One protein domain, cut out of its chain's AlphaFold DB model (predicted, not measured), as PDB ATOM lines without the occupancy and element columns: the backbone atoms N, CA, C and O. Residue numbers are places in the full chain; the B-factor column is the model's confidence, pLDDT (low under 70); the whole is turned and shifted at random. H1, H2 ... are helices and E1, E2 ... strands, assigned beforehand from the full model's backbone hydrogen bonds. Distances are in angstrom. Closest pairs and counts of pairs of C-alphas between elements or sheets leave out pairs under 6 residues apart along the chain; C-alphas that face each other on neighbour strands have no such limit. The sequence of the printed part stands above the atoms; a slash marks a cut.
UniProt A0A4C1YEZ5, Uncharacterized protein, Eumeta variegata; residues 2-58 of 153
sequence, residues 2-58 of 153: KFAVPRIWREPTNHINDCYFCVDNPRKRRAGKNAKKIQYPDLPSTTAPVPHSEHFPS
ATOM      1  N   LYS A   2     156.936  45.502  22.999       74.44
ATOM      2  CA  LYS A   2     157.707  46.604  22.406       74.44
ATOM      3  C   LYS A   2     157.125  46.882  21.019       74.44
ATOM      4  O   LYS A   2     156.936  45.938  20.254       74.44
ATOM      5  N   PHE A   3     156.794  48.135  20.749       83.25
ATOM      6  CA  PHE A   3     156.289  48.592  19.457       83.25
ATOM      7  C   PHE A   3     157.341  49.494  18.823       83.25
ATOM      8  O   PHE A   3     158.032  50.218  19.541       83.25
ATOM      9  N   ALA A   4     157.439  49.461  17.497       85.00
ATOM     10  CA  ALA A   4     158.280  50.393  16.761       85.00
ATOM     11  C   ALA A   4     157.723  51.811  16.823       85.00
ATOM     12  O   ALA A   4     158.462  52.765  17.046       85.00
ATOM     13  N   VAL A   5     156.405  51.919  16.669       83.88
ATOM     14  CA  VAL A   5     155.669  53.170  16.800       83.88
ATOM     15  C   VAL A   5     154.602  52.957  17.871       83.88
ATOM     16  O   VAL A   5     153.783  52.040  17.735       83.88
ATOM     17  N   PRO A   6     154.613  53.736  18.968       86.06
ATOM     18  CA  PRO A   6     153.566  53.654  19.980       86.06
ATOM     19  C   PRO A   6     152.220  54.121  19.410       86.06
ATOM     20  O   PRO A   6     152.157  54.733  18.348       86.06
ATOM     21  N   ARG A   7     151.121  53.858  20.128       87.25
ATOM     22  CA  ARG A   7     149.809  54.421  19.771       87.25
ATOM     23  C   ARG A   7     149.867  55.942  19.932       87.25
ATOM     24  O   ARG A   7     150.135  56.421  21.032       87.25
ATOM     25  N   ILE A   8     149.629  56.676  18.847       87.50
ATOM     26  CA  ILE A   8     149.667  58.147  18.817       87.50
ATOM     27  C   ILE A   8     148.240  58.682  18.901       87.50
ATOM     28  O   ILE A   8     147.351  58.189  18.202       87.50
ATOM     29  N   TRP A   9     148.055  59.707  19.729       89.31
ATOM     30  CA  TRP A   9     146.794  60.416  19.921       89.31
ATOM     31  C   TRP A   9     146.891  61.801  19.288       89.31
ATOM     32  O   TRP A   9     147.886  62.500  19.471       89.31
ATOM     33  N   ARG A  10     145.861  62.183  18.542       87.88
ATOM     34  CA  ARG A  10     145.668  63.505  17.948       87.88
ATOM     35  C   ARG A  10     144.363  64.101  18.459       87.88
ATOM     36  O   ARG A  10     143.539  63.395  19.039       87.88
ATOM     37  N   GLU A  11     144.194  65.397  18.244       88.50
ATOM     38  CA  GLU A  11     142.952  66.083  18.571       88.50
ATOM     39  C   GLU A  11     141.773  65.467  17.787       88.50
ATOM     40  O   GLU A  11     141.868  65.325  16.563       88.50
ATOM     41  N   PRO A  12     140.690  65.044  18.470       89.25
ATOM     42  CA  PRO A  12     139.473  64.563  17.829       89.25
ATOM     43  C   PRO A  12     138.862  65.611  16.906       89.25
ATOM     44  O   PRO A  12     138.619  66.740  17.317       89.25
ATOM     45  N   THR A  13     138.502  65.208  15.693       87.81
ATOM     46  CA  THR A  13     137.733  66.070  14.785       87.81
ATOM     47  C   THR A  13     136.290  66.249  15.251       87.81
ATOM     48  O   THR A  13     135.691  67.288  15.002       87.81
ATOM     49  N   ASN A  14     135.716  65.234  15.911       86.06
ATOM     50  CA  ASN A  14     134.323  65.215  16.350       86.06
ATOM     51  C   ASN A  14     134.116  64.316  17.580       86.06
ATOM     52  O   ASN A  14     134.719  63.247  17.699       86.06
ATOM     53  N   HIS A  15     133.164  64.679  18.445       86.12
ATOM     54  CA  HIS A  15     132.851  63.925  19.669       86.12
ATOM     55  C   HIS A  15     132.013  62.654  19.461       86.12
ATOM     56  O   HIS A  15     131.884  61.853  20.384       86.12
ATOM     57  N   ILE A  16     131.452  62.459  18.266       82.38
ATOM     58  CA  ILE A  16     130.542  61.343  17.976       82.38
ATOM     59  C   ILE A  16     131.322  60.135  17.441       82.38
ATOM     60  O   ILE A  16     131.252  59.053  18.016       82.38
ATOM     61  N   ASN A  17     132.113  60.333  16.381       83.56
ATOM     62  CA  ASN A  17     132.780  59.241  15.659       83.56
ATOM     63  C   ASN A  17     134.305  59.219  15.822       83.56
ATOM     64  O   ASN A  17     134.926  58.228  15.458       83.56
ATOM     65  N   ASP A  18     134.916  60.288  16.340       87.12
ATOM     66  CA  ASP A  18     136.377  60.441  16.411       87.12
ATOM     67  C   ASP A  18     136.875  60.726  17.837       87.12
ATOM     68  O   ASP A  18     138.003  61.151  18.056       87.12
ATOM     69  N   CYS A  19     136.038  60.484  18.847       85.19
ATOM     70  CA  CYS A  19     136.398  60.689  20.243       85.19
ATOM     71  C   CYS A  19     136.576  59.350  20.951       85.19
ATOM     72  O   CYS A  19     135.613  58.690  21.341       85.19
ATOM     73  N   TYR A  20     137.831  58.973  21.182       84.25
ATOM     74  CA  TYR A  20     138.167  57.721  21.858       84.25
ATOM     75  C   TYR A  20     137.530  57.590  23.250       84.25
ATOM     76  O   TYR A  20     136.963  56.549  23.575       84.25
ATOM     77  N   PHE A  21     137.568  58.657  24.052       81.88
ATOM     78  CA  PHE A  21     136.967  58.669  25.392       81.88
ATOM     79  C   PHE A  21     135.434  58.628  25.377       81.88
ATOM     80  O   PHE A  21     134.828  58.226  26.366       81.88
ATOM     81  N   CYS A  22     134.813  59.044  24.272       83.31
ATOM     82  CA  CYS A  22     133.366  59.020  24.101       83.31
ATOM     83  C   CYS A  22     132.886  57.619  23.690       83.31
ATOM     84  O   CYS A  22     131.817  57.181  24.112       83.31
ATOM     85  N   VAL A  23     133.691  56.907  22.893       79.19
ATOM     86  CA  VAL A  23     133.365  55.573  22.365       79.19
ATOM     87  C   VAL A  23     133.712  54.456  23.355       79.19
ATOM     88  O   VAL A  23     132.983  53.469  23.453       79.19
ATOM     89  N   ASP A  24     134.802  54.589  24.111       74.62
ATOM     90  CA  ASP A  24     135.241  53.564  25.058       74.62
ATOM     91  C   ASP A  24     134.938  53.976  26.507       74.62
ATOM     92  O   ASP A  24     135.361  55.030  26.972       74.62
ATOM     93  N   ASN A  25     134.215  53.132  27.250       71.88
ATOM     94  CA  ASN A  25     133.903  53.390  28.655       71.88
ATOM     95  C   ASN A  25     134.966  52.729  29.554       71.88
ATOM     96  O   ASN A  25     134.894  51.514  29.792       71.88
ATOM     97  N   PRO A  26     135.910  53.496  30.133       68.75
ATOM     98  CA  PRO A  26     137.015  52.938  30.908       68.75
ATOM     99  C   PRO A  26     136.542  52.179  32.155       68.75
ATOM    100  O   PRO A  26     137.219  51.253  32.595       68.75
ATOM    101  N   ARG A  27     135.346  52.484  32.685       70.06
ATOM    102  CA  ARG A  27     134.767  51.789  33.851       70.06
ATOM    103  C   ARG A  27     134.324  50.359  33.543       70.06
ATOM    104  O   ARG A  27     134.185  49.556  34.459       70.06
ATOM    105  N   LYS A  28     134.102  50.019  32.268       68.06
ATOM    106  CA  LYS A  28     133.746  48.652  31.843       68.06
ATOM    107  C   LYS A  28     134.972  47.747  31.689       68.06
ATOM    108  O   LYS A  28     134.817  46.533  31.527       68.06
ATOM    109  N   ARG A  29     136.190  48.300  31.741       70.81
ATOM    110  CA  ARG A  29     137.418  47.511  31.622       70.81
ATOM    111  C   ARG A  29     137.715  46.825  32.950       70.81
ATOM    112  O   ARG A  29     138.162  47.443  33.909       70.81
ATOM    113  N   ARG A  30     137.461  45.517  33.003       67.50
ATOM    114  CA  ARG A  30     137.860  44.680  34.141       67.50
ATOM    115  C   ARG A  30     139.364  44.431  34.077       67.50
ATOM    116  O   ARG A  30     139.854  43.994  33.042       67.50
ATOM    117  N   ALA A  31     140.073  44.664  35.177       67.25
ATOM    118  CA  ALA A  31     141.456  44.233  35.359       67.25
ATOM    119  C   ALA A  31     141.463  42.987  36.256       67.25
ATOM    120  O   ALA A  31     140.928  43.006  37.360       67.25
ATOM    121  N   GLY A  32     142.009  41.877  35.762       72.56
ATOM    122  CA  GLY A  32     142.059  40.608  36.486       72.56
ATOM    123  C   GLY A  32     142.509  39.466  35.580       72.56
ATOM    124  O   GLY A  32     142.506  39.603  34.359       72.56
ATOM    125  N   LYS A  33     142.869  38.318  36.167       71.56
ATOM    126  CA  LYS A  33     143.374  37.147  35.420       71.56
ATOM    127  C   LYS A  33     142.379  36.602  34.375       71.56
ATOM    128  O   LYS A  33     142.808  36.015  33.394       71.56
ATOM    129  N   ASN A  34     141.079  36.872  34.549       75.19
ATOM    130  CA  ASN A  34     139.992  36.475  33.637       75.19
ATOM    131  C   ASN A  34     139.423  37.655  32.819       75.19
ATOM    132  O   ASN A  34     138.296  37.599  32.320       75.19
ATOM    133  N   ALA A  35     140.149  38.772  32.738       76.50
ATOM    134  CA  ALA A  35     139.725  39.916  31.946       76.50
ATOM    135  C   ALA A  35     139.795  39.599  30.446       76.50
ATOM    136  O   ALA A  35     140.759  39.007  29.963       76.50
ATOM    137  N   LYS A  36     138.781  40.036  29.690       76.81
ATOM    138  CA  LYS A  36     138.832  39.979  28.225       76.81
ATOM    139  C   LYS A  36     139.981  40.866  27.737       76.81
ATOM    140  O   LYS A  36     140.176  41.959  28.268       76.81
ATOM    141  N   LYS A  37     140.714  40.403  26.717       76.38
ATOM    142  CA  LYS A  37     141.772  41.181  26.054       76.38
ATOM    143  C   LYS A  37     141.210  42.545  25.647       76.38
ATOM    144  O   LYS A  37     140.167  42.605  24.997       76.38
ATOM    145  N   ILE A  38     141.891  43.619  26.045       75.69
ATOM    146  CA  ILE A  38     141.473  44.984  25.718       75.69
ATOM    147  C   ILE A  38     141.612  45.163  24.205       75.69
ATOM    148  O   ILE A  38     142.716  45.093  23.664       75.69
ATOM    149  N   GLN A  39     140.475  45.344  23.540       75.31
ATOM    150  CA  GLN A  39     140.382  45.711  22.133       75.31
ATOM    151  C   GLN A  39     140.288  47.231  22.075       75.31
ATOM    152  O   GLN A  39     139.390  47.817  22.676       75.31
ATOM    153  N   TYR A  40     141.240  47.860  21.399       79.00
ATOM    154  CA  TYR A  40     141.244  49.302  21.213       79.00
ATOM    155  C   TYR A  40     140.649  49.608  19.837       79.00
ATOM    156  O   TYR A  40     141.175  49.072  18.863       79.00
ATOM    157  N   PRO A  41     139.598  50.439  19.728       81.44
ATOM    158  CA  PRO A  41     139.079  50.855  18.430       81.44
ATOM    159  C   PRO A  41     140.123  51.653  17.640       81.44
ATOM    160  O   PRO A  41     140.977  52.341  18.220       81.44
ATOM    161  N   ASP A  42     140.028  51.551  16.318       84.44
ATOM    162  CA  ASP A  42     140.800  52.357  15.378       84.44
ATOM    163  C   ASP A  42     139.968  53.579  14.989       84.44
ATOM    164  O   ASP A  42     138.829  53.457  14.540       84.44
ATOM    165  N   LEU A  43     140.526  54.763  15.238       86.94
ATOM    166  CA  LEU A  43     139.874  56.059  15.054       86.94
ATOM    167  C   LEU A  43     140.835  56.999  14.312       86.94
ATOM    168  O   LEU A  43     142.047  56.859  14.476       86.94
ATOM    169  N   PRO A  44     140.352  57.991  13.547       84.12
ATOM    170  CA  PRO A  44     141.227  58.945  12.852       84.12
ATOM    171  C   PRO A  44     142.195  59.688  13.798       84.12
ATOM    172  O   PRO A  44     143.388  59.863  13.500       84.12
ATOM    173  N   SER A  45     141.694  60.057  14.977       85.62
ATOM    174  CA  SER A  45     142.431  60.673  16.085       85.62
ATOM    175  C   SER A  45     143.399  59.723  16.789       85.62
ATOM    176  O   SER A  45     144.235  60.172  17.568       85.62
ATOM    177  N   THR A  46     143.320  58.412  16.547       87.06
ATOM    178  CA  THR A  46     144.113  57.414  17.270       87.06
ATOM    179  C   THR A  46     144.780  56.427  16.319       87.06
ATOM    180  O   THR A  46     144.148  55.526  15.777       87.06
ATOM    181  N   THR A  47     146.100  56.530  16.174       86.44
ATOM    182  CA  THR A  47     146.866  55.616  15.310       86.44
ATOM    183  C   THR A  47     147.260  54.357  16.074       86.44
ATOM    184  O   THR A  47     147.877  54.453  17.134       86.44
ATOM    185  N   ALA A  48     146.928  53.176  15.549       85.06
ATOM    186  CA  ALA A  48     147.284  51.902  16.165       85.06
ATOM    187  C   ALA A  48     148.810  51.738  16.330       85.06
ATOM    188  O   ALA A  48     149.581  52.218  15.498       85.06
ATOM    189  N   PRO A  49     149.264  51.060  17.399       87.25
ATOM    190  CA  PRO A  49     150.682  50.822  17.603       87.25
ATOM    191  C   PRO A  49     151.203  49.846  16.545       87.25
ATOM    192  O   PRO A  49     150.589  48.808  16.291       87.25
ATOM    193  N   VAL A  50     152.357  50.162  15.961       85.00
ATOM    194  CA  VAL A  50     152.969  49.347  14.906       85.00
ATOM    195  C   VAL A  50     154.000  48.406  15.538       85.00
ATOM    196  O   VAL A  50     154.926  48.878  16.211       85.00
ATOM    197  N   PRO A  51     153.860  47.077  15.381       84.06
ATOM    198  CA  PRO A  51     154.854  46.129  15.867       84.06
ATOM    199  C   PRO A  51     156.171  46.275  15.098       84.06
ATOM    200  O   PRO A  51     156.198  46.736  13.961       84.06
ATOM    201  N   HIS A  52     157.272  45.870  15.727       82.44
ATOM    202  CA  HIS A  52     158.552  45.788  15.031       82.44
ATOM    203  C   HIS A  52     158.471  44.786  13.873       82.44
ATOM    204  O   HIS A  52     157.928  43.693  14.028       82.44
ATOM    205  N   SER A  53     159.038  45.167  12.736       79.12
ATOM    206  CA  SER A  53     159.201  44.337  11.541       79.12
ATOM    207  C   SER A  53     160.553  44.659  10.904       79.12
ATOM    208  O   SER A  53     161.286  45.502  11.415       79.12
ATOM    209  N   GLU A  54     160.905  44.018   9.794       74.88
ATOM    210  CA  GLU A  54     162.175  44.276   9.096       74.88
ATOM    211  C   GLU A  54     162.329  45.746   8.662       74.88
ATOM    212  O   GLU A  54     163.413  46.310   8.762       74.88
ATOM    213  N   HIS A  55     161.224  46.406   8.291       77.94
ATOM    214  CA  HIS A  55     161.189  47.850   8.011       77.94
ATOM    215  C   HIS A  55     161.243  48.728   9.270       77.94
ATOM    216  O   HIS A  55     161.571  49.910   9.190       77.94
ATOM    217  N   PHE A  56     160.923  48.159  10.433       73.38
ATOM    218  CA  PHE A  56     160.878  48.844  11.719       73.38
ATOM    219  C   PHE A  56     161.680  48.072  12.777       73.38
ATOM    220  O   PHE A  56     161.096  47.547  13.741       73.38
ATOM    221  N   PRO A  57     163.010  47.965  12.604       72.62
ATOM    222  CA  PRO A  57     163.839  47.115  13.438       72.62
ATOM    223  C   PRO A  57     163.714  47.520  14.906       72.62
ATOM    224  O   PRO A  57     163.747  48.700  15.270       72.62
ATOM    225  N   SER A  58     163.552  46.523  15.777       66.62
ATOM    226  CA  SER A  58     163.736  46.760  17.202       66.62
ATOM    227  C   SER A  58     165.206  47.078  17.398       66.62
ATOM    228  O   SER A  58     166.049  46.291  16.974       66.62
TER     229      SER A  58
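What this domain is: This is residues 2 to 58 of the 153 residues of an uncharacterized protein of Eumeta variegata (UniProt A0A4C1YEZ5). The model has little regular structure: two extended runs, residues 3 to 9 and 46 to 51, lie side by side as one arm, and beyond residue 9 the backbone winds through the one short helix H1 into a long loop that folds back. The tip of that loop, residues 31 to 36, sticks out free. The printed part has 57 residues, with strand E1 and then helix H1; the class is mixed, though named elements hold only 7 residues. It is loose, with a radius of gyration of the C-alphas of 14.0 A, and flat, spanning 36 by 36 by 11 A.

Where its parts are: E1 is residues 3 to 5, 5.3 A long, beginning at C-alpha 3 (156.289, 48.592, 19.457). H1 is residues 20 to 23, also 5.3 A, ending at C-alpha 23 (133.365, 55.573, 22.365).

How they stand to each other: E1 pairs with no named strand, but its residues 3 to 5 pair antiparallel with residues 50 to 51. Residues 8 to 9 pair antiparallel with residues 46 to 47. E1 and H1 are apart. H1 is too short for any O i to N i+4 pair; its one O i to N i+3 pair is within hydrogen-bond range.

The domain as a whole: The C-alphas farthest apart, of Arg 27 and Glu 54, are 37.7 A apart. The printed part has no cut. The link from E1 to H1 is long, 14 residues. The pLDDT is under 70 at residues 26, 28, 30 to 31 and 58.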